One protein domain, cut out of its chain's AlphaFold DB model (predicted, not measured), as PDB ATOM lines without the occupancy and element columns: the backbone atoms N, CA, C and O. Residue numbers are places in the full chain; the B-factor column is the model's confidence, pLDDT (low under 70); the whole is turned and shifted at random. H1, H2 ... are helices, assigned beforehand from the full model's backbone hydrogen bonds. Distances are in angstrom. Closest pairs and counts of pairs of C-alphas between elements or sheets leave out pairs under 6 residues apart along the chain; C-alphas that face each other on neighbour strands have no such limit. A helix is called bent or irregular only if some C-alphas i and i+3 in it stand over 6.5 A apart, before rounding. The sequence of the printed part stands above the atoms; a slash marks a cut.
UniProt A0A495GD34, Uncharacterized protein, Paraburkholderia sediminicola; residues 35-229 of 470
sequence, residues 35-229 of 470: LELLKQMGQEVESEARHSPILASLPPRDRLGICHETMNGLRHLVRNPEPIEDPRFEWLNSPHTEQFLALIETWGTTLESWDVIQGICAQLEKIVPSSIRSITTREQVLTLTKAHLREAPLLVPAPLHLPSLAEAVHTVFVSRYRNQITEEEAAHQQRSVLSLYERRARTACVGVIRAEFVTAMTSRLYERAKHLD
ATOM      1  N   LEU A  35     -21.405  76.345  29.777       74.88
ATOM      2  CA  LEU A  35     -21.061  75.255  28.849       74.88
ATOM      3  C   LEU A  35     -19.588  74.857  28.924       74.88
ATOM      4  O   LEU A  35     -19.279  73.671  28.840       74.88
ATOM      5  N   GLU A  36     -18.680  75.816  29.106       77.75
ATOM      6  CA  GLU A  36     -17.263  75.495  29.285       77.75
ATOM      7  C   GLU A  36     -17.037  74.784  30.622       77.75
ATOM      8  O   GLU A  36     -16.293  73.806  30.667       77.75
ATOM      9  N   LEU A  37     -17.762  75.160  31.681       84.31
ATOM     10  CA  LEU A  37     -17.748  74.408  32.938       84.31
ATOM     11  C   LEU A  37     -18.290  72.975  32.757       84.31
ATOM     12  O   LEU A  37     -17.686  72.023  33.254       84.31
ATOM     13  N   LEU A  38     -19.390  72.794  32.015       82.62
ATOM     14  CA  LEU A  38     -19.934  71.469  31.689       82.62
ATOM     15  C   LEU A  38     -18.930  70.618  30.893       82.62
ATOM     16  O   LEU A  38     -18.768  69.428  31.165       82.62
ATOM     17  N   LYS A  39     -18.230  71.232  29.939       82.75
ATOM     18  CA  LYS A  39     -17.191  70.596  29.128       82.75
ATOM     19  C   LYS A  39     -15.969  70.212  29.953       82.75
ATOM     20  O   LYS A  39     -15.486  69.095  29.803       82.75
ATOM     21  N   GLN A  40     -15.510  71.076  30.855       87.38
ATOM     22  CA  GLN A  40     -14.436  70.754  31.799       87.38
ATOM     23  C   GLN A  40     -14.813  69.551  32.669       87.38
ATOM     24  O   GLN A  40     -14.013  68.634  32.820       87.38
ATOM     25  N   MET A  41     -16.047  69.512  33.184       89.88
ATOM     26  CA  MET A  41     -16.544  68.358  33.937       89.88
ATOM     27  C   MET A  41     -16.576  67.091  33.074       89.88
ATOM     28  O   MET A  41     -16.110  66.046  33.510       89.88
ATOM     29  N   GLY A  42     -17.038  67.175  31.826       86.88
ATOM     30  CA  GLY A  42     -17.013  66.039  30.903       86.88
ATOM     31  C   GLY A  42     -15.600  65.548  30.558       86.88
ATOM     32  O   GLY A  42     -15.371  64.342  30.490       86.88
ATOM     33  N   GLN A  43     -14.636  66.460  30.390       87.19
ATOM     34  CA  GLN A  43     -13.219  66.135  30.179       87.19
ATOM     35  C   GLN A  43     -12.595  65.469  31.410       87.19
ATOM     36  O   GLN A  43     -11.787  64.554  31.271       87.19
ATOM     37  N   GLU A  44     -12.989  65.899  32.606       91.44
ATOM     38  CA  GLU A  44     -12.582  65.278  33.864       91.44
ATOM     39  C   GLU A  44     -13.103  63.837  33.954       91.44
ATOM     40  O   GLU A  44     -12.321  62.927  34.212       91.44
ATOM     41  N   VAL A  45     -14.382  63.600  33.633       88.62
ATOM     42  CA  VAL A  45     -14.958  62.243  33.559       88.62
ATOM     43  C   VAL A  45     -14.222  61.380  32.536       88.62
ATOM     44  O   VAL A  45     -13.895  60.229  32.826       88.62
ATOM     45  N   GLU A  46     -13.935  61.920  31.349       86.94
ATOM     46  CA  GLU A  46     -13.204  61.190  30.310       86.94
ATOM     47  C   GLU A  46     -11.777  60.840  30.755       86.94
ATOM     48  O   GLU A  46     -11.308  59.728  30.506       86.94
ATOM     49  N   SER A  47     -11.097  61.765  31.434       88.62
ATOM     50  CA  SER A  47      -9.768  61.542  32.002       88.62
ATOM     51  C   SER A  47      -9.798  60.428  33.048       88.62
ATOM     52  O   SER A  47      -9.040  59.469  32.949       88.62
ATOM     53  N   GLU A  48     -10.717  60.485  34.009       88.62
ATOM     54  CA  GLU A  48     -10.853  59.478  35.071       88.62
ATOM     55  C   GLU A  48     -11.211  58.093  34.518       88.62
ATOM     56  O   GLU A  48     -10.633  57.082  34.918       88.62
ATOM     57  N   ALA A  49     -12.094  58.029  33.516       86.06
ATOM     58  CA  ALA A  49     -12.446  56.772  32.861       86.06
ATOM     59  C   ALA A  49     -11.233  56.114  32.177       86.06
ATOM     60  O   ALA A  49     -11.165  54.888  32.098       86.06
ATOM     61  N   ARG A  50     -10.253  56.906  31.711       84.06
ATOM     62  CA  ARG A  50      -8.991  56.395  31.146       84.06
ATOM     63  C   ARG A  50      -8.021  55.870  32.207       84.06
ATOM     64  O   ARG A  50      -7.171  55.057  31.859       84.06
ATOM     65  N   HIS A  51      -8.141  56.302  33.461       83.44
ATOM     66  CA  HIS A  51      -7.327  55.787  34.567       83.44
ATOM     67  C   HIS A  51      -7.863  54.460  35.121       83.44
ATOM     68  O   HIS A  51      -7.108  53.705  35.726       83.44
ATOM     69  N   SER A  52      -9.137  54.130  34.878       79.44
ATOM     70  CA  SER A  52      -9.675  52.797  35.165       79.44
ATOM     71  C   SER A  52      -9.200  51.795  34.106       79.44
ATOM     72  O   SER A  52      -9.590  51.931  32.944       79.44
ATOM     73  N   PRO A  53      -8.435  50.744  34.459       73.94
ATOM     74  CA  PRO A  53      -7.935  49.777  33.476       73.94
ATOM     75  C   PRO A  53      -9.057  49.104  32.673       73.94
ATOM     76  O   PRO A  53      -8.923  48.827  31.482       73.94
ATOM     77  N   ILE A  54     -10.200  48.875  33.324       73.69
ATOM     78  CA  ILE A  54     -11.344  48.168  32.749       73.69
ATOM     79  C   ILE A  54     -12.102  49.084  31.798       73.69
ATOM     80  O   ILE A  54     -12.359  48.697  30.659       73.69
ATOM     81  N   LEU A  55     -12.407  50.311  32.225       79.56
ATOM     82  CA  LEU A  55     -13.129  51.267  31.385       79.56
ATOM     83  C   LEU A  55     -12.250  51.765  30.227       79.56
ATOM     84  O   LEU A  55     -12.742  51.928  29.111       79.56
ATOM     85  N   ALA A  56     -10.941  51.917  30.445       79.44
ATOM     86  CA  ALA A  56      -9.981  52.283  29.407       79.44
ATOM     87  C   ALA A  56      -9.904  51.244  28.278       79.44
ATOM     88  O   ALA A  56      -9.738  51.633  27.116       79.44
ATOM     89  N   SER A  57     -10.072  49.956  28.612       75.56
ATOM     90  CA  SER A  57     -10.061  48.835  27.661       75.56
ATOM     91  C   SER A  57     -11.317  48.738  26.783       75.56
ATOM     92  O   SER A  57     -11.326  47.996  25.800       75.56
ATOM     93  N   LEU A  58     -12.378  49.484  27.114       71.94
ATOM     94  CA  LEU A  58     -13.622  49.456  26.354       71.94
ATOM     95  C   LEU A  58     -13.471  50.120  24.974       71.94
ATOM     96  O   LEU A  58     -12.675  51.053  24.802       71.94
ATOM     97  N   PRO A  59     -14.283  49.703  23.984       67.88
ATOM     98  CA  PRO A  59     -14.369  50.380  22.699       67.88
ATOM     99  C   PRO A  59     -14.632  51.891  22.857       67.88
ATOM    100  O   PRO A  59     -15.360  52.299  23.765       67.88
ATOM    101  N   PRO A  60     -14.130  52.748  21.943       64.00
ATOM    102  CA  PRO A  60     -14.323  54.200  22.019       64.00
ATOM    103  C   PRO A  60     -15.781  54.644  22.206       64.00
ATOM    104  O   PRO A  60     -16.039  55.588  22.947       64.00
ATOM    105  N   ARG A  61     -16.730  53.937  21.575       66.50
ATOM    106  CA  ARG A  61     -18.171  54.193  21.705       66.50
ATOM    107  C   ARG A  61     -18.670  53.998  23.138       66.50
ATOM    108  O   ARG A  61     -19.422  54.830  23.633       66.50
ATOM    109  N   ASP A  62     -18.252  52.921  23.792       66.44
ATOM    110  CA  ASP A  62     -18.711  52.591  25.140       66.44
ATOM    111  C   ASP A  62     -18.091  53.541  26.167       66.44
ATOM    112  O   ASP A  62     -18.787  54.009  27.062       66.44
ATOM    113  N   ARG A  63     -16.825  53.936  25.969       69.56
ATOM    114  CA  ARG A  63     -16.168  54.978  26.779       69.56
ATOM    115  C   ARG A  63     -16.890  56.321  26.694       69.56
ATOM    116  O   ARG A  63     -17.127  56.957  27.714       69.56
ATOM    117  N   LEU A  64     -17.296  56.723  25.490       68.81
ATOM    118  CA  LEU A  64     -18.110  57.922  25.301       68.81
ATOM    119  C   LEU A  64     -19.481  57.791  25.985       68.81
ATOM    120  O   LEU A  64     -19.956  58.738  26.613       68.81
ATOM    121  N   GLY A  65     -20.084  56.602  25.921       73.62
ATOM    122  CA  GLY A  65     -21.322  56.280  26.625       73.62
ATOM    123  C   GLY A  65     -21.230  56.472  28.141       73.62
ATOM    124  O   GLY A  65     -22.208  56.903  28.747       73.62
ATOM    125  N   ILE A  66     -20.076  56.196  28.760       75.88
ATOM    126  CA  ILE A  66     -19.846  56.438  30.197       75.88
ATOM    127  C   ILE A  66     -19.926  57.932  30.498       75.88
ATOM    128  O   ILE A  66     -20.665  58.336  31.388       75.88
ATOM    129  N   CYS A  67     -19.223  58.764  29.724       78.06
ATOM    130  CA  CYS A  67     -19.281  60.212  29.902       78.06
ATOM    131  C   CYS A  67     -20.716  60.731  29.734       78.06
ATOM    132  O   CYS A  67     -21.193  61.504  30.561       78.06
ATOM    133  N   HIS A  68     -21.439  60.261  28.712       78.31
ATOM    134  CA  HIS A  68     -22.833  60.651  28.483       78.31
ATOM    135  C   HIS A  68     -23.732  60.306  29.678       78.31
ATOM    136  O   HIS A  68     -24.518  61.148  30.115       78.31
ATOM    137  N   GLU A  69     -23.615  59.090  30.210       78.00
ATOM    138  CA  GLU A  69     -24.383  58.644  31.373       78.00
ATOM    139  C   GLU A  69     -24.052  59.446  32.625       78.00
ATOM    140  O   GLU A  69     -24.977  59.912  33.283       78.00
ATOM    141  N   THR A  70     -22.773  59.699  32.908       82.06
ATOM    142  CA  THR A  70     -22.356  60.539  34.037       82.06
ATOM    143  C   THR A  70     -22.930  61.946  33.933       82.06
ATOM    144  O   THR A  70     -23.547  62.438  34.876       82.06
ATOM    145  N   MET A  71     -22.794  62.602  32.778       82.25
ATOM    146  CA  MET A  71     -23.309  63.962  32.608       82.25
ATOM    147  C   MET A  71     -24.842  64.010  32.705       82.25
ATOM    148  O   MET A  71     -25.405  64.954  33.258       82.25
ATOM    149  N   ASN A  72     -25.541  62.983  32.219       76.44
ATOM    150  CA  ASN A  72     -26.997  62.891  32.337       76.44
ATOM    151  C   ASN A  72     -27.463  62.553  33.754       76.44
ATOM    152  O   ASN A  72     -28.457  63.123  34.205       76.44
ATOM    153  N   GLY A  73     -26.739  61.689  34.462       75.19
ATOM    154  CA  GLY A  73     -26.953  61.405  35.878       75.19
ATOM    155  C   GLY A  73     -26.777  62.663  36.725       75.19
ATOM    156  O   GLY A  73     -27.630  62.964  37.550       75.19
ATOM    157  N   LEU A  74     -25.753  63.475  36.438       79.50
ATOM    158  CA  LEU A  74     -25.544  64.778  37.077       79.50
ATOM    159  C   LEU A  74     -26.740  65.708  36.878       79.50
ATOM    160  O   LEU A  74     -27.255  66.281  37.835       79.50
ATOM    161  N   ARG A  75     -27.218  65.822  35.636       77.38
ATOM    162  CA  ARG A  75     -28.411  66.610  35.314       77.38
ATOM    163  C   ARG A  75     -29.642  66.114  36.069       77.38
ATOM    164  O   ARG A  75     -30.464  66.925  36.487       77.38
ATOM    165  N   HIS A  76     -29.795  64.795  36.174       74.56
ATOM    166  CA  HIS A  76     -30.902  64.178  36.890       74.56
ATOM    167  C   HIS A  76     -30.829  64.506  38.381       74.56
ATOM    168  O   HIS A  76     -31.785  65.076  38.884       74.56
ATOM    169  N   LEU A  77     -29.682  64.292  39.035       72.56
ATOM    170  CA  LEU A  77     -29.467  64.614  40.452       72.56
ATOM    171  C   LEU A  77     -29.710  66.092  40.777       72.56
ATOM    172  O   LEU A  77     -30.306  66.402  41.802       72.56
ATOM    173  N   VAL A  78     -29.290  67.010  39.900       73.81
ATOM    174  CA  VAL A  78     -29.548  68.455  40.060       73.81
ATOM    175  C   VAL A  78     -31.045  68.779  40.013       73.81
ATOM    176  O   VAL A  78     -31.480  69.759  40.610       73.81
ATOM    177  N   ARG A  79     -31.844  67.974  39.304       69.19
ATOM    178  CA  ARG A  79     -33.283  68.211  39.120       69.19
ATOM    179  C   ARG A  79     -34.144  67.462  40.126       69.19
ATOM    180  O   ARG A  79     -35.073  68.058  40.651       69.19
ATOM    181  N   ASN A  80     -33.848  66.188  40.358       64.56
ATOM    182  CA  ASN A  80     -34.590  65.272  41.212       64.56
ATOM    183  C   ASN A  80     -33.597  64.326  41.915       64.56
ATOM    184  O   ASN A  80     -32.982  63.487  41.252       64.56
ATOM    185  N   PRO A  81     -33.438  64.422  43.241       54.81
ATOM    186  CA  PRO A  81     -32.639  63.477  44.005       54.81
ATOM    187  C   PRO A  81     -33.476  62.224  44.302       54.81
ATOM    188  O   PRO A  81     -34.079  62.113  45.367       54.81
ATOM    189  N   GLU A  82     -33.544  61.286  43.360       53.66
ATOM    190  CA  GLU A  82     -34.060  59.938  43.630       53.66
ATOM    191  C   GLU A  82     -32.909  58.932  43.782       53.66
ATOM    192  O   GLU A  82     -31.855  59.089  43.156       53.66
ATOM    193  N   PRO A  83     -33.075  57.904  44.632       49.75
ATOM    194  CA  PRO A  83     -32.068  56.870  44.805       49.75
ATOM    195  C   PRO A  83     -31.962  56.007  43.542       49.75
ATOM    196  O   PRO A  83     -32.955  55.506  43.021       49.75
ATOM    197  N   ILE A  84     -30.732  55.813  43.071       54.47
ATOM    198  CA  ILE A  84     -30.403  54.863  42.004       54.47
ATOM    199  C   ILE A  84     -30.456  53.452  42.609       54.47
ATOM    200  O   ILE A  84     -29.845  53.209  43.650       54.47
ATOM    201  N   GLU A  85     -31.186  52.529  41.980       55.00
ATOM    202  CA  GLU A  85     -31.185  51.113  42.374       55.00
ATOM    203  C   GLU A  85     -29.776  50.513  42.229       55.00
ATOM    204  O   GLU A  85     -29.112  50.714  41.212       55.00
ATOM    205  N   ASP A  86     -29.312  49.772  43.241       61.12
ATOM    206  CA  ASP A  86     -27.967  49.186  43.259       61.12
ATOM    207  C   ASP A  86     -27.914  47.901  42.405       61.12
ATOM    208  O   ASP A  86     -28.455  46.880  42.828       61.12
ATOM    209  N   PRO A  87     -27.227  47.873  41.245       62.34
ATOM    210  CA  PRO A  87     -27.150  46.689  40.380       62.34
ATOM    211  C   PRO A  87     -26.427  45.484  41.020       62.34
ATOM    212  O   PRO A  87     -26.395  44.394  40.444       62.34
ATOM    213  N   ARG A  88     -25.840  45.636  42.213       67.12
ATOM    214  CA  ARG A  88     -25.119  44.571  42.926       67.12
ATOM    215  C   ARG A  88     -26.011  43.425  43.424       67.12
ATOM    216  O   ARG A  88     -25.476  42.366  43.738       67.12
ATOM    217  N   PHE A  89     -27.343  43.564  43.459       73.81
ATOM    218  CA  PHE A  89     -28.237  42.486  43.932       73.81
ATOM    219  C   PHE A  89     -28.239  41.230  43.036       73.81
ATOM    220  O   PHE A  89     -28.693  40.160  43.458       73.81
ATOM    221  N   GLU A  90     -27.759  41.342  41.794       79.88
ATOM    222  CA  GLU A  90     -27.701  40.240  40.822       79.88
ATOM    223  C   GLU A  90     -26.450  39.359  40.964       79.88
ATOM    224  O   GLU A  90     -26.327  38.331  40.288       79.88
ATOM    225  N   TRP A  91     -25.538  39.729  41.865       79.50
ATOM    226  CA  TRP A  91     -24.244  39.086  42.043       79.50
ATOM    227  C   TRP A  91     -24.140  38.355  43.379       79.50
ATOM    228  O   TRP A  91     -24.564  38.846  44.423       79.50
ATOM    229  N   LEU A  92     -23.521  37.177  43.348       76.50
ATOM    230  CA  LEU A  92     -22.907  36.578  44.530       76.50
ATOM    231  C   LEU A  92     -21.445  37.032  44.556       76.50
ATOM    232  O   LEU A  92     -20.755  36.814  43.565       76.50
ATOM    233  N   ASN A  93     -21.001  37.653  45.654       74.88
ATOM    234  CA  ASN A  93     -19.694  38.317  45.782       74.88
ATOM    235  C   ASN A  93     -19.491  39.399  44.707       74.88
ATOM    236  O   ASN A  93     -18.802  39.169  43.722       74.88
ATOM    237  N   SER A  94     -20.134  40.562  44.859       72.81
ATOM    238  CA  SER A  94     -20.103  41.639  43.859       72.81
ATOM    239  C   SER A  94     -18.685  41.961  43.369       72.81
ATOM    240  O   SER A  94     -17.775  42.095  44.187       72.81
ATOM    241  N   PRO A  95     -18.479  42.096  42.048       70.81
ATOM    242  CA  PRO A  95     -17.148  42.294  41.499       70.81
ATOM    243  C   PRO A  95     -16.590  43.670  41.875       70.81
ATOM    244  O   PRO A  95     -17.249  44.687  41.678       70.81
ATOM    245  N   HIS A  96     -15.342  43.702  42.345       68.50
ATOM    246  CA  HIS A  96     -14.575  44.933  42.536       68.50
ATOM    247  C   HIS A  96     -13.576  45.149  41.391       68.50
ATOM    248  O   HIS A  96     -13.016  44.190  40.851       68.50
ATOM    249  N   THR A  97     -13.308  46.414  41.047       63.25
ATOM    250  CA  THR A  97     -12.420  46.825  39.939       63.25
ATOM    251  C   THR A  97     -11.048  46.140  39.977       63.25
ATOM    252  O   THR A  97     -10.574  45.662  38.951       63.25
ATOM    253  N   GLU A  98     -10.415  46.042  41.148       62.16
ATOM    254  CA  GLU A  98      -9.085  45.424  41.297       62.16
ATOM    255  C   GLU A  98      -9.119  43.896  41.163       62.16
ATOM    256  O   GLU A  98      -8.201  43.291  40.613       62.16
ATOM    257  N   GLN A  99     -10.206  43.267  41.610       59.59
ATOM    258  CA  GLN A  99     -10.367  41.815  41.570       59.59
ATOM    259  C   GLN A  99     -10.679  41.326  40.153       59.59
ATOM    260  O   GLN A  99     -10.222  40.257  39.770       59.59
ATOM    261  N   PHE A 100     -11.396  42.115  39.348       61.50
ATOM    262  CA  PHE A 100     -11.889  41.714  38.026       61.50
ATOM    263  C   PHE A 100     -10.802  41.397  36.994       61.50
ATOM    264  O   PHE A 100     -10.983  40.467  36.214       61.50
ATOM    265  N   LEU A 101      -9.684  42.131  36.959       58.53
ATOM    266  CA  LEU A 101      -8.612  41.857  35.988       58.53
ATOM    267  C   LEU A 101      -7.958  40.500  36.256       58.53
ATOM    268  O   LEU A 101      -7.849  39.682  35.347       58.53
ATOM    269  N   ALA A 102      -7.628  40.240  37.523       58.56
ATOM    270  CA  ALA A 102      -7.116  38.947  37.965       58.56
ATOM    271  C   ALA A 102      -8.152  37.826  37.764       58.56
ATOM    272  O   ALA A 102      -7.803  36.683  37.462       58.56
ATOM    273  N   LEU A 103      -9.441  38.158  37.893       58.16
ATOM    274  CA  LEU A 103     -10.527  37.205  37.719       58.16
ATOM    275  C   LEU A 103     -10.805  36.852  36.265       58.16
ATOM    276  O   LEU A 103     -11.011  35.681  36.004       58.16
ATOM    277  N   ILE A 104     -10.787  37.788  35.308       59.75
ATOM    278  CA  ILE A 104     -11.001  37.463  33.883       59.75
ATOM    279  C   ILE A 104      -9.965  36.453  33.387       59.75
ATOM    280  O   ILE A 104     -10.310  35.551  32.629       59.75
ATOM    281  N   GLU A 105      -8.710  36.604  33.806       60.75
ATOM    282  CA  GLU A 105      -7.614  35.732  33.373       60.75
ATOM    283  C   GLU A 105      -7.746  34.305  33.923       60.75
ATOM    284  O   GLU A 105      -7.263  33.356  33.309       60.75
ATOM    285  N   THR A 106      -8.442  34.142  35.050       61.59
ATOM    286  CA  THR A 106      -8.599  32.863  35.755       61.59
ATOM    287  C   THR A 106     -10.039  32.338  35.755       61.59
ATOM    288  O   THR A 106     -10.291  31.243  36.252       61.59
ATOM    289  N   TRP A 107     -11.006  33.071  35.188       65.94
ATOM    290  CA  TRP A 107     -12.435  32.793  35.376       65.94
ATOM    291  C   TRP A 107     -12.847  31.448  34.784       65.94
ATOM    292  O   TRP A 107     -13.509  30.664  35.460       65.94
ATOM    293  N   GLY A 108     -12.433  31.166  33.547       59.94
ATOM    294  CA  GLY A 108     -12.819  29.934  32.861       59.94
ATOM    295  C   GLY A 108     -12.210  28.696  33.497       59.94
ATOM    296  O   GLY A 108     -12.926  27.746  33.798       59.94
ATOM    297  N   THR A 109     -10.923  28.746  33.844       63.09
ATOM    298  CA  THR A 109     -10.248  27.646  34.549       63.09
ATOM    299  C   THR A 109     -10.824  27.425  35.946       63.09
ATOM    300  O   THR A 109     -10.940  26.287  36.398       63.09
ATOM    301  N   THR A 110     -11.249  28.490  36.624       63.28
ATOM    302  CA  THR A 110     -11.865  28.417  37.955       63.28
ATOM    303  C   THR A 110     -13.289  27.850  37.894       63.28
ATOM    304  O   THR A 110     -13.647  26.998  38.699       63.28
ATOM    305  N   LEU A 111     -14.104  28.243  36.912       62.97
ATOM    306  CA  LEU A 111     -15.466  27.716  36.747       62.97
ATOM    307  C   LEU A 111     -15.484  26.264  36.266       62.97
ATOM    308  O   LEU A 111     -16.330  25.492  36.717       62.97
ATOM    309  N   GLU A 112     -14.573  25.909  35.356       63.41
ATOM    310  CA  GLU A 112     -14.398  24.531  34.895       63.41
ATOM    311  C   GLU A 112     -13.859  23.637  36.016       63.41
ATOM    312  O   GLU A 112     -14.372  22.541  36.206       63.41
ATOM    313  N   SER A 113     -12.889  24.106  36.810       57.19
ATOM    314  CA  SER A 113     -12.344  23.318  37.929       57.19
ATOM    315  C   SER A 113     -13.302  23.164  39.113       57.19
ATOM    316  O   SER A 113     -13.142  22.236  39.903       57.19
ATOM    317  N   TRP A 114     -14.291  24.049  39.255       58.28
ATOM    318  CA  TRP A 114     -15.265  23.996  40.349       58.28
ATOM    319  C   TRP A 114     -16.539  23.221  40.023       58.28
ATOM    320  O   TRP A 114     -17.377  23.056  40.910       58.28
ATOM    321  N   ASP A 115     -16.724  22.781  38.775       72.19
ATOM    322  CA  ASP A 115     -17.904  22.026  38.336       72.19
ATOM    323  C   ASP A 115     -19.242  22.655  38.782       72.19
ATOM    324  O   ASP A 115     -20.245  21.971  38.985       72.19
ATOM    325  N   VAL A 116     -19.294  23.988  38.919       74.69
ATOM    326  CA  VAL A 116     -20.412  24.711  39.561       74.69
ATOM    327  C   VAL A 116     -21.746  24.386  38.890       74.69
ATOM    328  O   VAL A 116     -22.759  24.186  39.559       74.69
ATOM    329  N   ILE A 117     -21.750  24.273  37.559       78.44
ATOM    330  CA  ILE A 117     -22.943  23.912  36.785       78.44
ATOM    331  C   ILE A 117     -23.405  22.490  37.133       78.44
ATOM    332  O   ILE A 117     -24.601  22.280  37.345       78.44
ATOM    333  N   GLN A 118     -22.483  21.528  37.231       77.88
ATOM    334  CA  GLN A 118     -22.794  20.139  37.581       77.88
ATOM    335  C   GLN A 118     -23.225  19.994  39.038       77.88
ATOM    336  O   GLN A 118     -24.224  19.328  39.305       77.88
ATOM    337  N   GLY A 119     -22.546  20.669  39.967       78.50
ATOM    338  CA  GLY A 119     -22.920  20.700  41.380       78.50
ATOM    339  C   GLY A 119     -24.342  21.224  41.584       78.50
ATOM    340  O   GLY A 119     -25.141  20.590  42.277       78.50
ATOM    341  N   ILE A 120     -24.705  22.321  40.906       81.44
ATOM    342  CA  ILE A 120     -26.073  22.858  40.953       81.44
ATOM    343  C   ILE A 120     -27.061  21.892  40.279       81.44
ATOM    344  O   ILE A 120     -28.131  21.652  40.835       81.44
ATOM    345  N   CYS A 121     -26.726  21.300  39.124       83.38
ATOM    346  CA  CYS A 121     -27.595  20.315  38.468       83.38
ATOM    347  C   CYS A 121     -27.883  19.114  39.380       83.38
ATOM    348  O   CYS A 121     -29.046  18.762  39.559       83.38
ATOM    349  N   ALA A 122     -26.862  18.539  40.019       83.06
ATOM    350  CA  ALA A 122     -27.011  17.412  40.940       83.06
ATOM    351  C   ALA A 122     -27.902  17.752  42.148       83.06
ATOM    352  O   ALA A 122     -28.630  16.899  42.654       83.06
ATOM    353  N   GLN A 123     -27.883  19.005  42.609       82.19
ATOM    354  CA  GLN A 123     -28.793  19.463  43.662       82.19
ATOM    355  C   GLN A 123     -30.220  19.661  43.158       82.19
ATOM    356  O   GLN A 123     -31.169  19.235  43.817       82.19
ATOM    357  N   LEU A 124     -30.392  20.234  41.965       82.62
ATOM    358  CA  LEU A 124     -31.706  20.337  41.332       82.62
ATOM    359  C   LEU A 124     -32.345  18.957  41.140       82.62
ATOM    360  O   LEU A 124     -33.547  18.830  41.322       82.62
ATOM    361  N   GLU A 125     -31.576  17.908  40.852       86.06
ATOM    362  CA  GLU A 125     -32.104  16.542  40.729       86.06
ATOM    363  C   GLU A 125     -32.685  15.990  42.034       86.06
ATOM    364  O   GLU A 125     -33.661  15.235  41.994       86.06
ATOM    365  N   LYS A 126     -32.130  16.380  43.185       85.56
ATOM    366  CA  LYS A 126     -32.639  15.979  44.506       85.56
ATOM    367  C   LYS A 126     -33.935  16.700  44.874       85.56
ATOM    368  O   LYS A 126     -34.745  16.147  45.607       85.56
ATOM    369  N   ILE A 127     -34.114  17.926  44.380       83.56
ATOM    370  CA  ILE A 127     -35.230  18.810  44.750       83.56
ATOM    371  C   ILE A 127     -36.382  18.709  43.743       83.56
ATOM    372  O   ILE A 127     -37.549  18.708  44.125       83.56
ATOM    373  N   VAL A 128     -36.066  18.640  42.448       80.50
ATOM    374  CA  VAL A 128     -37.040  18.669  41.354       80.50
ATOM    375  C   VAL A 128     -37.530  17.245  41.055       80.50
ATOM    376  O   VAL A 128     -36.734  16.402  40.613       80.50
ATOM    377  N   PRO A 129     -38.841  16.967  41.221       82.38
ATOM    378  CA  PRO A 129     -39.429  15.674  40.888       82.38
ATOM    379  C   PRO A 129     -39.134  15.266  39.445       82.38
ATOM    380  O   PRO A 129     -39.212  16.091  38.531       82.38
ATOM    381  N   SER A 130     -38.845  13.982  39.228       82.19
ATOM    382  CA  SER A 130     -38.493  13.427  37.911       82.19
ATOM    383  C   SER A 130     -39.513  13.762  36.818       82.19
ATOM    384  O   SER A 130     -39.124  14.029  35.684       82.19
ATOM    385  N   SER A 131     -40.801  13.827  37.168       77.12
ATOM    386  CA  SER A 131     -41.914  14.120  36.259       77.12
ATOM    387  C   SER A 131     -41.903  15.527  35.657       77.12
ATOM    388  O   SER A 131     -42.538  15.732  34.625       77.12
ATOM    389  N   ILE A 132     -41.204  16.490  36.269       79.62
ATOM    390  CA  ILE A 132     -41.217  17.893  35.823       79.62
ATOM    391  C   ILE A 132     -39.847  18.421  35.379       79.62
ATOM    392  O   ILE A 132     -39.760  19.557  34.919       79.62
ATOM    393  N   ARG A 133     -38.776  17.616  35.453       80.94
ATOM    394  CA  ARG A 133     -37.401  18.071  35.148       80.94
ATOM    395  C   ARG A 133     -37.234  18.630  33.731       80.94
ATOM    396  O   ARG A 133     -36.477  19.574  33.530       80.94
ATOM    397  N   SER A 134     -37.957  18.083  32.753       79.88
ATOM    398  CA  SER A 134     -37.915  18.515  31.345       79.88
ATOM    399  C   SER A 134     -38.680  19.817  31.064       79.88
ATOM    400  O   SER A 134     -38.520  20.395  29.986       79.88
ATOM    401  N   ILE A 135     -39.497  20.285  32.014       80.19
ATOM    402  CA  ILE A 135     -40.330  21.492  31.897       80.19
ATOM    403  C   ILE A 135     -40.009  22.551  32.960       80.19
ATOM    404  O   ILE A 135     -40.666  23.592  32.996       80.19
ATOM    405  N   THR A 136     -39.000  22.322  33.808       81.38
ATOM    406  CA  THR A 136     -38.529  23.302  34.794       81.38
ATOM    407  C   THR A 136     -38.190  24.625  34.109       81.38
ATOM    408  O   THR A 136     -37.511  24.657  33.081       81.38
ATOM    409  N   THR A 137     -38.660  25.735  34.673       80.12
ATOM    410  CA  THR A 137     -38.474  27.078  34.106       80.12
ATOM    411  C   THR A 137     -37.162  27.723  34.555       80.12
ATOM    412  O   THR A 137     -36.560  27.337  35.560       80.12
ATOM    413  N   ARG A 138     -36.724  28.758  33.829       79.62
ATOM    414  CA  ARG A 138     -35.519  29.533  34.171       79.62
ATOM    415  C   ARG A 138     -35.635  30.244  35.519       79.62
ATOM    416  O   ARG A 138     -34.666  30.275  36.264       79.62
ATOM    417  N   GLU A 139     -36.809  30.780  35.848       81.00
ATOM    418  CA  GLU A 139     -37.054  31.481  37.119       81.00
ATOM    419  C   GLU A 139     -37.004  30.528  38.322       81.00
ATOM    420  O   GLU A 139     -36.436  30.864  39.365       81.00
ATOM    421  N   GLN A 140     -37.528  29.308  38.159       81.62
ATOM    422  CA  GLN A 140     -37.416  28.254  39.170       81.62
ATOM    423  C   GLN A 140     -35.954  27.859  39.389       81.62
ATOM    424  O   GLN A 140     -35.506  27.804  40.534       81.62
ATOM    425  N   VAL A 141     -35.187  27.660  38.308       84.00
ATOM    426  CA  VAL A 141     -33.744  27.394  38.406       84.00
ATOM    427  C   VAL A 141     -33.023  28.556  39.083       84.00
ATOM    428  O   VAL A 141     -32.270  28.315  40.013       84.00
ATOM    429  N   LEU A 142     -33.302  29.811  38.718       82.94
ATOM    430  CA  LEU A 142     -32.689  30.983  39.351       82.94
ATOM    431  C   LEU A 142     -32.946  31.038  40.859       82.94
ATOM    432  O   LEU A 142     -32.019  31.277  41.629       82.94
ATOM    433  N   THR A 143     -34.184  30.802  41.284       83.69
ATOM    434  CA  THR A 143     -34.561  30.803  42.705       83.69
ATOM    435  C   THR A 143     -33.817  29.707  43.473       83.69
ATOM    436  O   THR A 143     -33.251  29.970  44.533       83.69
ATOM    437  N   LEU A 144     -33.753  28.498  42.909       80.62
ATOM    438  CA  LEU A 144     -33.082  27.349  43.521       80.62
ATOM    439  C   LEU A 144     -31.555  27.493  43.515       80.62
ATOM    440  O   LEU A 144     -30.907  27.184  44.511       80.62
ATOM    441  N   THR A 145     -30.973  28.032  42.443       79.56
ATOM    442  CA  THR A 145     -29.548  28.378  42.367       79.56
ATOM    443  C   THR A 145     -29.189  29.430  43.415       79.56
ATOM    444  O   THR A 145     -28.193  29.268  44.117       79.56
ATOM    445  N   LYS A 146     -30.016  30.472  43.583       79.44
ATOM    446  CA  LYS A 146     -29.834  31.484  44.636       79.44
ATOM    447  C   LYS A 146     -29.882  30.871  46.035       79.44
ATOM    448  O   LYS A 146     -29.052  31.225  46.866       79.44
ATOM    449  N   ALA A 147     -30.834  29.978  46.297       78.19
ATOM    450  CA  ALA A 147     -30.942  29.291  47.584       78.19
ATOM    451  C   ALA A 147     -29.710  28.411  47.856       78.19
ATOM    452  O   ALA A 147     -29.067  28.564  48.889       78.19
ATOM    453  N   HIS A 148     -29.311  27.584  46.885       76.62
ATOM    454  CA  HIS A 148     -28.162  26.689  47.018       76.62
ATOM    455  C   HIS A 148     -26.845  27.441  47.267       76.62
ATOM    456  O   HIS A 148     -26.075  27.090  48.159       76.62
ATOM    457  N   LEU A 149     -26.597  28.519  46.518       73.19
ATOM    458  CA  LEU A 149     -25.370  29.306  46.657       73.19
ATOM    459  C   LEU A 149     -25.327  30.138  47.950       73.19
ATOM    460  O   LEU A 149     -24.239  30.459  48.420       73.19
ATOM    461  N   ARG A 150     -26.481  30.459  48.555       68.75
ATOM    462  CA  ARG A 150     -26.553  31.090  49.888       68.75
ATOM    463  C   ARG A 150     -26.198  30.137  51.026       68.75
ATOM    464  O   ARG A 150     -25.764  30.607  52.072       68.75
ATOM    465  N   GLU A 151     -26.360  28.832  50.828       67.06
ATOM    466  CA  GLU A 151     -26.004  27.805  51.816       67.06
ATOM    467  C   GLU A 151     -24.524  27.384  51.728       67.06
ATOM    468  O   GLU A 151     -23.969  26.900  52.713       67.06
ATOM    469  N   ALA A 152     -23.856  27.627  50.590       64.62
ATOM    470  CA  ALA A 152     -22.436  27.316  50.366       64.62
ATOM    471  C   ALA A 152     -21.532  28.508  49.923       64.62
ATOM    472  O   ALA A 152     -20.598  28.296  49.145       64.62
ATOM    473  N   PRO A 153     -21.733  29.758  50.392       55.53
ATOM    474  CA  PRO A 153     -21.071  30.941  49.829       55.53
ATOM    475  C   PRO A 153     -19.555  30.970  50.077       55.53
ATOM    476  O   PRO A 153     -18.808  31.504  49.263       55.53
ATOM    477  N   LEU A 154     -19.085  30.359  51.172       49.47
ATOM    478  CA  LEU A 154     -17.674  30.363  51.585       49.47
ATOM    479  C   LEU A 154     -16.755  29.509  50.692       49.47
ATOM    480  O   LEU A 154     -15.539  29.618  50.804       49.47
ATOM    481  N   LEU A 155     -17.315  28.662  49.819       58.78
ATOM    482  CA  LEU A 155     -16.542  27.780  48.934       58.78
ATOM    483  C   LEU A 155     -16.246  28.403  47.566       58.78
ATOM    484  O   LEU A 155     -15.414  27.885  46.827       58.78
ATOM    485  N   VAL A 156     -16.910  29.512  47.230       63.75
ATOM    486  CA  VAL A 156     -16.819  30.149  45.914       63.75
ATOM    487  C   VAL A 156     -16.331  31.588  46.095       63.75
ATOM    488  O   VAL A 156     -17.147  32.501  46.204       63.75
ATOM    489  N   PRO A 157     -15.010  31.835  46.124       62.25
ATOM    490  CA  PRO A 157     -14.455  33.181  46.302       62.25
ATOM    491  C   PRO A 157     -14.638  34.112  45.087       62.25
ATOM    492  O   PRO A 157     -14.253  35.276  45.153       62.25
ATOM    493  N   ALA A 158     -15.207  33.629  43.977       69.56
ATOM    494  CA  ALA A 158     -15.379  34.407  42.750       69.56
ATOM    495  C   ALA A 158     -16.730  35.154  42.689       69.56
ATOM    496  O   ALA A 158     -17.738  34.628  43.174       69.56
ATOM    497  N   PRO A 159     -16.793  36.319  42.013       76.56
ATOM    498  CA  PRO A 159     -18.039  36.944  41.595       76.56
ATOM    499  C   PRO A 159     -18.800  36.034  40.629       76.56
ATOM    500  O   PRO A 159     -18.291  35.658  39.569       76.56
ATOM    501  N   LEU A 160     -20.047  35.704  40.965       79.25
ATOM    502  CA  LEU A 160     -20.942  34.938  40.097       79.25
ATOM    503  C   LEU A 160     -22.168  35.764  39.719       79.25
ATOM    504  O   LEU A 160     -22.923  36.213  40.584       79.25
ATOM    505  N   HIS A 161     -22.400  35.902  38.413       84.62
ATOM    506  CA  HIS A 161     -23.600  36.551  37.898       84.62
ATOM    507  C   HIS A 161     -24.766  35.563  37.927       84.62
ATOM    508  O   HIS A 161     -24.880  34.684  37.062       84.62
ATOM    509  N   LEU A 162     -25.633  35.696  38.929       84.31
ATOM    510  CA  LEU A 162     -26.667  34.709  39.243       84.31
ATOM    511  C   LEU A 162     -27.653  34.475  38.084       84.31
ATOM    512  O   LEU A 162     -27.924  33.307  37.793       84.31
ATOM    513  N   PRO A 163     -28.152  35.507  37.367       86.44
ATOM    514  CA  PRO A 163     -29.037  35.301  36.218       86.44
ATOM    515  C   PRO A 163     -28.382  34.497  35.088       86.44
ATOM    516  O   PRO A 163     -28.981  33.552  34.573       86.44
ATOM    517  N   SER A 164     -27.133  34.823  34.733       86.94
ATOM    518  CA  SER A 164     -26.409  34.095  33.679       86.94
ATOM    519  C   SER A 164     -26.124  32.654  34.087       86.94
ATOM    520  O   SER A 164     -26.219  31.755  33.251       86.94
ATOM    521  N   LEU A 165     -25.756  32.428  35.352       85.12
ATOM    522  CA  LEU A 165     -25.453  31.094  35.866       85.12
ATOM    523  C   LEU A 165     -26.707  30.221  35.881       85.12
ATOM    524  O   LEU A 165     -26.665  29.075  35.449       85.12
ATOM    525  N   ALA A 166     -27.839  30.775  36.314       85.44
ATOM    526  CA  ALA A 166     -29.115  30.075  36.296       85.44
ATOM    527  C   ALA A 166     -29.546  29.694  34.874       85.44
ATOM    528  O   ALA A 166     -30.048  28.594  34.661       85.44
ATOM    529  N   GLU A 167     -29.325  30.562  33.883       87.88
ATOM    530  CA  GLU A 167     -29.612  30.237  32.481       87.88
ATOM    531  C   GLU A 167     -28.702  29.120  31.950       87.88
ATOM    532  O   GLU A 167     -29.161  28.230  31.228       87.88
ATOM    533  N   ALA A 168     -27.426  29.138  32.339       86.62
ATOM    534  CA  ALA A 168     -26.474  28.090  32.005       86.62
ATOM    535  C   ALA A 168     -26.886  26.732  32.595       86.62
ATOM    536  O   ALA A 168     -27.025  25.744  31.869       86.62
ATOM    537  N   VAL A 169     -27.173  26.707  33.896       86.94
ATOM    538  CA  VAL A 169     -27.679  25.531  34.613       86.94
ATOM    539  C   VAL A 169     -28.981  25.037  33.995       86.94
ATOM    540  O   VAL A 169     -29.108  23.850  33.717       86.94
ATOM    541  N   HIS A 170     -29.935  25.931  33.723       88.44
ATOM    542  CA  HIS A 170     -31.221  25.584  33.112       88.44
ATOM    543  C   HIS A 170     -31.037  24.888  31.763       88.44
ATOM    544  O   HIS A 170     -31.667  23.863  31.508       88.44
ATOM    545  N   THR A 171     -30.135  25.411  30.931       86.50
ATOM    546  CA  THR A 171     -29.863  24.875  29.594       86.50
ATOM    547  C   THR A 171     -29.319  23.449  29.651       86.50
ATOM    548  O   THR A 171     -29.777  22.610  28.880       86.50
ATOM    549  N   VAL A 172     -28.381  23.171  30.564       85.06
ATOM    550  CA  VAL A 172     -27.789  21.833  30.749       85.06
ATOM    551  C   VAL A 172     -28.767  20.880  31.442       85.06
ATOM    552  O   VAL A 172     -28.909  19.728  31.040       85.06
ATOM    553  N   PHE A 173     -29.475  21.356  32.465       85.25
ATOM    554  CA  PHE A 173     -30.422  20.553  33.232       85.25
ATOM    555  C   PHE A 173     -31.588  20.087  32.357       85.25
ATOM    556  O   PHE A 173     -31.860  18.895  32.276       85.25
ATOM    557  N   VAL A 174     -32.257  20.997  31.643       84.12
ATOM    558  CA  VAL A 174     -33.425  20.638  30.824       84.12
ATOM    559  C   VAL A 174     -33.035  19.787  29.616       84.12
ATOM    560  O   VAL A 174     -33.777  18.866  29.273       84.12
ATOM    561  N   SER A 175     -31.894  20.048  28.968       79.44
ATOM    562  CA  SER A 175     -31.478  19.282  27.783       79.44
ATOM    563  C   SER A 175     -31.210  17.814  28.100       79.44
ATOM    564  O   SER A 175     -31.633  16.959  27.324       79.44
ATOM    565  N   ARG A 176     -30.613  17.508  29.261       80.88
ATOM    566  CA  ARG A 176     -30.420  16.129  29.742       80.88
ATOM    567  C   ARG A 176     -31.717  15.327  29.743       80.88
ATOM    568  O   ARG A 176     -31.759  14.216  29.231       80.88
ATOM    569  N   TYR A 177     -32.792  15.917  30.259       81.25
ATOM    570  CA  TYR A 177     -34.070  15.221  30.423       81.25
ATOM    571  C   TYR A 177     -34.983  15.304  29.201       81.25
ATOM    572  O   TYR A 177     -35.776  14.396  28.963       81.25
ATOM    573  N   ARG A 178     -34.896  16.386  28.424       79.69
ATOM    574  CA  ARG A 178     -35.729  16.589  27.235       79.69
ATOM    575  C   ARG A 178     -35.179  15.879  26.002       79.69
ATOM    576  O   ARG A 178     -35.965  15.363  25.216       79.69
ATOM    577  N   ASN A 179     -33.858  15.865  25.843       77.38
ATOM    578  CA  ASN A 179     -33.197  15.350  24.644       77.38
ATOM    579  C   ASN A 179     -32.528  13.985  24.873       77.38
ATOM    580  O   ASN A 179     -32.029  13.422  23.908       77.38
ATOM    581  N   GLN A 180     -32.523  13.465  26.111       75.44
ATOM    582  CA  GLN A 180     -31.914  12.173  26.477       75.44
ATOM    583  C   GLN A 180     -30.468  12.025  25.971       75.44
ATOM    584  O   GLN A 180     -30.070  10.974  25.476       75.44
ATOM    585  N   ILE A 181     -29.704  13.113  26.069       77.50
ATOM    586  CA  ILE A 181     -28.323  13.180  25.587       77.50
ATOM    587  C   ILE A 181     -27.382  12.336  26.450       77.50
ATOM    588  O   ILE A 181     -27.608  12.170  27.653       77.50
ATOM    589  N   THR A 182     -26.313  11.831  25.841       77.25
ATOM    590  CA  THR A 182     -25.275  11.056  26.537       77.25
ATOM    591  C   THR A 182     -24.460  11.931  27.499       77.25
ATOM    592  O   THR A 182     -24.501  13.164  27.447       77.25
ATOM    593  N   GLU A 183     -23.682  11.309  28.390       75.12
ATOM    594  CA  GLU A 183     -22.781  12.046  29.289       75.12
ATOM    595  C   GLU A 183     -21.721  12.856  28.520       75.12
ATOM    596  O   GLU A 183     -21.426  13.992  28.895       75.12
ATOM    597  N   GLU A 184     -21.212  12.324  27.405       76.44
ATOM    598  CA  GLU A 184     -20.269  13.025  26.522       76.44
ATOM    599  C   GLU A 184     -20.916  14.242  25.842       76.44
ATOM    600  O   GLU A 184     -20.333  15.328  25.808       76.44
ATOM    601  N   GLU A 185     -22.151  14.102  25.354       78.44
ATOM    602  CA  GLU A 185     -22.921  15.207  24.771       78.44
ATOM    603  C   GLU A 185     -23.240  16.286  25.814       78.44
ATOM    604  O   GLU A 185     -23.141  17.484  25.528       78.44
ATOM    605  N   ALA A 186     -23.548  15.884  27.049       71.81
ATOM    606  CA  ALA A 186     -23.763  16.804  28.159       71.81
ATOM    607  C   ALA A 186     -22.479  17.567  28.535       71.81
ATOM    608  O   ALA A 186     -22.547  18.771  28.800       71.81
ATOM    609  N   ALA A 187     -21.314  16.913  28.513       75.62
ATOM    610  CA  ALA A 187     -20.021  17.553  28.753       75.62
ATOM    611  C   ALA A 187     -19.660  18.560  27.643       75.62
ATOM    612  O   ALA A 187     -19.216  19.679  27.922       75.62
ATOM    613  N   HIS A 188     -19.913  18.216  26.377       79.00
ATOM    614  CA  HIS A 188     -19.757  19.147  25.256       79.00
ATOM    615  C   HIS A 188     -20.696  20.355  25.368       79.00
ATOM    616  O   HIS A 188     -20.274  21.499  25.155       79.00
ATOM    617  N   GLN A 189     -21.955  20.127  25.746       78.38
ATOM    618  CA  GLN A 189     -22.926  21.197  25.944       78.38
ATOM    619  C   GLN A 189     -22.547  22.105  27.122       78.38
ATOM    620  O   GLN A 189     -22.678  23.325  27.014       78.38
ATOM    621  N   GLN A 190     -22.016  21.542  28.210       79.12
ATOM    622  CA  GLN A 190     -21.512  22.303  29.354       79.12
ATOM    623  C   GLN A 190     -20.413  23.283  28.935       79.12
ATOM    624  O   GLN A 190     -20.516  24.462  29.267       79.12
ATOM    625  N   ARG A 191     -19.418  22.847  28.147       78.50
ATOM    626  CA  ARG A 191     -18.358  23.742  27.636       78.50
ATOM    627  C   ARG A 191     -18.922  24.885  26.788       78.50
ATOM    628  O   ARG A 191     -18.542  26.042  26.959       78.50
ATOM    629  N   SER A 192     -19.875  24.585  25.901       80.31
ATOM    630  CA  SER A 192     -20.529  25.607  25.071       80.31
ATOM    631  C   SER A 192     -21.277  26.643  25.921       80.31
ATOM    632  O   SER A 192     -21.130  27.850  25.718       80.31
ATOM    633  N   VAL A 193     -22.029  26.182  26.920       84.00
ATOM    634  CA  VAL A 193     -22.812  27.036  27.816       84.00
ATOM    635  C   VAL A 193     -21.919  27.862  28.750       84.00
ATOM    636  O   VAL A 193     -22.241  29.019  29.026       84.00
ATOM    637  N   LEU A 194     -20.782  27.316  29.183       81.31
ATOM    638  CA  LEU A 194     -19.803  28.009  30.020       81.31
ATOM    639  C   LEU A 194     -19.192  29.213  29.289       81.31
ATOM    640  O   LEU A 194     -19.210  30.320  29.824       81.31
ATOM    641  N   SER A 195     -18.814  29.060  28.015       78.88
ATOM    642  CA  SER A 195     -18.339  30.192  27.198       78.88
ATOM    643  C   SER A 195     -19.386  31.314  27.044       78.88
ATOM    644  O   SER A 195     -19.069  32.509  27.051       78.88
ATOM    645  N   LEU A 196     -20.672  30.951  26.944       81.44
ATOM    646  CA  LEU A 196     -21.771  31.916  26.866       81.44
ATOM    647  C   LEU A 196     -22.008  32.616  28.210       81.44
ATOM    648  O   LEU A 196     -22.265  33.825  28.231       81.44
ATOM    649  N   TYR A 197     -21.924  31.865  29.311       84.12
ATOM    650  CA  TYR A 197     -21.973  32.398  30.667       84.12
ATOM    651  C   TYR A 197     -20.872  33.437  30.877       84.12
ATOM    652  O   TYR A 197     -21.194  34.571  31.229       84.12
ATOM    653  N   GLU A 198     -19.615  33.097  30.587       79.31
ATOM    654  CA  GLU A 198     -18.460  33.990  30.743       79.31
ATOM    655  C   GLU A 198     -18.657  35.301  29.991       79.31
ATOM    656  O   GLU A 198     -18.487  36.384  30.550       79.31
ATOM    657  N   ARG A 199     -19.099  35.221  28.729       80.25
ATOM    658  CA  ARG A 199     -19.369  36.412  27.919       80.25
ATOM    659  C   ARG A 199     -20.414  37.314  28.576       80.25
ATOM    660  O   ARG A 199     -20.224  38.526  28.633       80.25
ATOM    661  N   ARG A 200     -21.519  36.740  29.066       82.25
ATOM    662  CA  ARG A 200     -22.606  37.504  29.699       82.25
ATOM    663  C   ARG A 200     -22.215  38.045  31.071       82.25
ATOM    664  O   ARG A 200     -22.523  39.196  31.361       82.25
ATOM    665  N   ALA A 201     -21.535  37.247  31.890       78.88
ATOM    666  CA  ALA A 201     -21.025  37.661  33.191       78.88
ATOM    667  C   ALA A 201     -20.017  38.808  33.032       78.88
ATOM    668  O   ALA A 201     -20.124  39.818  33.721       78.88
ATOM    669  N   ARG A 202     -19.123  38.735  32.038       78.44
ATOM    670  CA  ARG A 202     -18.219  39.837  31.688       78.44
ATOM    671  C   ARG A 202     -18.982  41.112  31.330       78.44
ATOM    672  O   ARG A 202     -18.647  42.175  31.847       78.44
ATOM    673  N   THR A 203     -20.010  41.029  30.482       78.44
ATOM    674  CA  THR A 203     -20.839  42.194  30.127       78.44
ATOM    675  C   THR A 203     -21.551  42.789  31.343       78.44
ATOM    676  O   THR A 203     -21.505  44.003  31.530       78.44
ATOM    677  N   ALA A 204     -22.171  41.957  32.182       79.81
ATOM    678  CA  ALA A 204     -22.851  42.412  33.392       79.81
ATOM    679  C   ALA A 204     -21.868  43.063  34.382       79.81
ATOM    680  O   ALA A 204     -22.170  44.101  34.963       79.81
ATOM    681  N   CYS A 205     -20.659  42.512  34.515       77.06
ATOM    682  CA  CYS A 205     -19.632  43.047  35.404       77.06
ATOM    683  C   CYS A 205     -19.131  44.418  34.938       77.06
ATOM    684  O   CYS A 205     -18.998  45.336  35.743       77.06
ATOM    685  N   VAL A 206     -18.894  44.578  33.631       77.94
ATOM    686  CA  VAL A 206     -18.593  45.889  33.037       77.94
ATOM    687  C   VAL A 206     -19.725  46.877  33.332       77.94
ATOM    688  O   VAL A 206     -19.446  48.035  33.626       77.94
ATOM    689  N   GLY A 207     -20.982  46.421  33.306       78.69
ATOM    690  CA  GLY A 207     -22.150  47.208  33.703       78.69
ATOM    691  C   GLY A 207     -22.090  47.700  35.153       78.69
ATOM    692  O   GLY A 207     -22.299  48.888  35.385       78.69
ATOM    693  N   VAL A 208     -21.740  46.830  36.105       79.06
ATOM    694  CA  VAL A 208     -21.580  47.196  37.528       79.06
ATOM    695  C   VAL A 208     -20.461  48.220  37.713       79.06
ATOM    696  O   VAL A 208     -20.703  49.285  38.267       79.06
ATOM    697  N   ILE A 209     -19.264  47.956  37.179       78.81
ATOM    698  CA  ILE A 209     -18.108  48.865  37.308       78.81
ATOM    699  C   ILE A 209     -18.412  50.227  36.677       78.81
ATOM    700  O   ILE A 209     -18.065  51.275  37.220       78.81
ATOM    701  N   ARG A 210     -19.096  50.223  35.529       82.94
ATOM    702  CA  ARG A 210     -19.579  51.439  34.875       82.94
ATOM    703  C   ARG A 210     -20.563  52.201  35.761       82.94
ATOM    704  O   ARG A 210     -20.400  53.406  35.909       82.94
ATOM    705  N   ALA A 211     -21.553  51.529  36.344       79.19
ATOM    706  CA  ALA A 211     -22.544  52.155  37.217       79.19
ATOM    707  C   ALA A 211     -21.910  52.734  38.493       79.19
ATOM    708  O   ALA A 211     -22.234  53.855  38.887       79.19
ATOM    709  N   GLU A 212     -20.959  52.020  39.098       80.44
ATOM    710  CA  GLU A 212     -20.180  52.498  40.245       80.44
ATOM    711  C   GLU A 212     -19.380  53.752  39.893       80.44
ATOM    712  O   GLU A 212     -19.451  54.756  40.603       80.44
ATOM    713  N   PHE A 213     -18.673  53.725  38.762       85.81
ATOM    714  CA  PHE A 213     -17.921  54.872  38.267       85.81
ATOM    715  C   PHE A 213     -18.833  56.079  38.007       85.81
ATOM    716  O   PHE A 213     -18.542  57.182  38.466       85.81
ATOM    717  N   VAL A 214     -19.956  55.874  37.311       84.25
ATOM    718  CA  VAL A 214     -20.957  56.918  37.039       84.25
ATOM    719  C   VAL A 214     -21.479  57.508  38.352       84.25
ATOM    720  O   VAL A 214     -21.511  58.728  38.505       84.25
ATOM    721  N   THR A 215     -21.831  56.673  39.329       82.38
ATOM    722  CA  THR A 215     -22.351  57.113  40.637       82.38
ATOM    723  C   THR A 215     -21.307  57.902  41.433       82.38
ATOM    724  O   THR A 215     -21.607  58.960  41.992       82.38
ATOM    725  N   ALA A 216     -20.055  57.443  41.445       84.44
ATOM    726  CA  ALA A 216     -18.961  58.141  42.111       84.44
ATOM    727  C   ALA A 216     -18.682  59.507  41.462       84.44
ATOM    728  O   ALA A 216     -18.600  60.526  42.152       84.44
ATOM    729  N   MET A 217     -18.597  59.551  40.130       89.06
ATOM    730  CA  MET A 217     -18.325  60.780  39.386       89.06
ATOM    731  C   MET A 217     -19.471  61.788  39.474       89.06
ATOM    732  O   MET A 217     -19.224  62.980  39.657       89.06
ATOM    733  N   THR A 218     -20.719  61.326  39.380       86.12
ATOM    734  CA  THR A 218     -21.900  62.185  39.551       86.12
ATOM    735  C   THR A 218     -21.937  62.802  40.949       86.12
ATOM    736  O   THR A 218     -22.098  64.013  41.076       86.12
ATOM    737  N   SER A 219     -21.688  62.015  41.995       83.38
ATOM    738  CA  SER A 219     -21.631  62.519  43.373       83.38
ATOM    739  C   SER A 219     -20.507  63.545  43.564       83.38
ATOM    740  O   SER A 219     -20.724  64.605  44.147       83.38
ATOM    741  N   ARG A 220     -19.314  63.272  43.016       89.06
ATOM    742  CA  ARG A 220     -18.145  64.164  43.105       89.06
ATOM    743  C   ARG A 220     -18.375  65.513  42.427       89.06
ATOM    744  O   ARG A 220     -17.959  66.549  42.942       89.06
ATOM    745  N   LEU A 221     -19.005  65.503  41.255       91.06
ATOM    746  CA  LEU A 221     -19.192  66.694  40.426       91.06
ATOM    747  C   LEU A 221     -20.460  67.486  40.779       91.06
ATOM    748  O   LEU A 221     -20.605  68.626  40.333       91.06
ATOM    749  N   TYR A 222     -21.354  66.923  41.597       86.88
ATOM    750  CA  TYR A 222     -22.649  67.513  41.943       86.88
ATOM    751  C   TYR A 222     -22.545  68.949  42.475       86.88
ATOM    752  O   TYR A 222     -23.245  69.840  41.994       86.88
ATOM    753  N   GLU A 223     -21.625  69.203  43.409       83.88
ATOM    754  CA  GLU A 223     -21.465  70.521  44.038       83.88
ATOM    755  C   GLU A 223     -21.096  71.627  43.038       83.88
ATOM    756  O   GLU A 223     -21.514  72.771  43.198       83.88
ATOM    757  N   ARG A 224     -20.365  71.288  41.970       86.56
ATOM    758  CA  ARG A 224     -20.067  72.215  40.864       86.56
ATOM    759  C   ARG A 224     -21.245  72.318  39.901       86.56
ATOM    760  O   ARG A 224     -21.558  73.399  39.408       86.56
ATOM    761  N   ALA A 225     -21.901  71.193  39.640       84.12
ATOM    762  CA  ALA A 225     -22.968  71.082  38.664       84.12
ATOM    763  C   ALA A 225     -24.279  71.761  39.093       84.12
ATOM    764  O   ALA A 225     -24.997  72.271  38.237       84.12
ATOM    765  N   LYS A 226     -24.590  71.822  40.394       80.12
ATOM    766  CA  LYS A 226     -25.835  72.428  40.912       80.12
ATOM    767  C   LYS A 226     -25.984  73.924  40.612       80.12
ATOM    768  O   LYS A 226     -27.085  74.455  40.688       80.12
ATOM    769  N   HIS A 227     -24.884  74.596  40.275       78.62
ATOM    770  CA  HIS A 227     -24.857  76.010  39.897       78.62
ATOM    771  C   HIS A 227     -24.908  76.226  38.376       78.62
ATOM    772  O   HIS A 227     -24.812  77.363  37.914       78.62
ATOM    773  N   LEU A 228     -25.013  75.157  37.577       74.75
ATOM    774  CA  LEU A 228     -25.138  75.275  36.130       74.75
ATOM    775  C   LEU A 228     -26.510  75.819  35.737       74.75
ATOM    776  O   LEU A 228     -27.523  75.151  35.931       74.75
ATOM    777  N   ASP A 229     -26.508  76.985  35.094       70.12
ATOM    778  CA  ASP A 229     -27.686  77.575  34.468       70.12
ATOM    779  C   ASP A 229     -27.554  77.490  32.940       70.12
ATOM    780  O   ASP A 229     -26.909  78.319  32.286       70.12
TER     781      ASP A 229
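Overview. This is residues 35 to 229 of the 470 residues of an uncharacterized protein of Paraburkholderia sediminicola (UniProt A0A495GD34). One long helix, H9, runs like a spine through nearly the whole length of a rod-like, loosely built domain, and two separate groups of helices pack on its two ends. H1 and H3, with the short H2 beside them, crowd round its last part; at its first part H8 folds back along it as a helical hairpin, with H6 and H7 packed on H8, while the irregular H5 runs along the spine between the groups and the tiny H4 meets it near its middle. The printed part has 195 residues with nine named helices, H1 to H9 in order along the chain, and no named strand; the class is all helix, with mostly crossed packing. The whole is loose, with a radius of gyration of the C-alphas of 20.8 A, and its C-alphas span 65 by 32 by 30 A, only just a rod.

Along the chain. Find C-alpha 183 at (-22.781, 12.046, 29.289); from there H9, residues 183 to 225, runs 59.8 A to C-alpha 225 at (-22.968, 71.082, 38.664). It is irregular, with C-alphas 220 and 223 7.2 A apart, and has a kink of 34 degrees near residue 219. Just before it comes H8, residues 162 to 179, 25.1 A long. Look back to the first printed residue for H1, residues 35 to 51, which starts at C-alpha 35 at (-21.061, 75.255, 28.849) and is 24.5 A long. After it come H2, residues 53 to 56, and H3, residues 60 to 79, 29.1 A long. H4, residues 87 to 90, is neither bent nor irregular, but only just: C-alphas 87 and 90 are 6.5 A apart. H5, residues 97 to 113, is 23.6 A long and irregular, with C-alphas 105 and 108 7.8 A apart and a kink of 68 degrees near residue 106. H6, residues 116 to 127, is 16.8 A long, and H7, residues 138 to 151, is 20.1 A long.

Arrangement. Start at H9, the hub, which touches six helices. With residues 186 to 201 alone it touches H8, its hairpin partner, at a shallow tilt of 19 degrees, opposite ways; the closest C-alphas, of Ser 164 and Tyr 197, are 5.6 A apart. H7 touches H8 at a steep tilt of 62 degrees, closest at the C-alphas of Leu 142 and Ala 166, 4.8 A, but H7 and H9 are apart. H6 touches H8 with residues 117 to 121 alone, at a steep tilt of 63 degrees; the closest C-alphas, of Ile 117 and Val 169, are 5.5 A apart. H6 and H7 touch and are about perpendicular, at 79 degrees, with the C-alphas of Ile 120 and Thr 145 closest at 6.7 A. H5 touches residues 194 to 209 of H9, closest at the C-alphas of Thr 97 and Ile 209, 6.6 A. H4 and H9 only just touch, with 3 pairs of C-alphas within 8 A, the closest those of Pro 87 and Val 208, 6.3 A. Further along H9, its residues 210 to 225 alone touch H3 at a steep tilt of 47 degrees, the same way; the C-alphas of Thr 70 and Val 214 are closest at 4.9 A. H1 touches H3 at a steep tilt of 51 degrees, opposite ways, with the C-alphas of Val 45 and Cys 67 closest at 6.0 A. H2 and H9 only just touch, with 3 pairs of C-alphas within 8 A, the closest those of Leu 55 and Arg 210, 7.3 A. H1 and H3 are both apart from H6, H7 and H8. Every O i to N i+4 pair is within hydrogen-bond range in H1, H3 and H7; the counts are 7 of 13 in H5, 7 of 8 in H6, 13 of 14 in H8 and 37 of 39 in H9, and H2 and H4 are too short for such a pair.

Size, cuts and confidence. The two C-alphas farthest apart, those of Thr 182 and Asp 229, are 67.0 A apart, while those of the first and last printed residues, Leu 35 and Asp 229, are 9.0 A apart. The printed part has no cut, and no link is long. The mean pLDDT of the printed part is 76.5; look for values under 70 at residues 59 to 64, 79 to 88, 96 to 114 and 150 to 158.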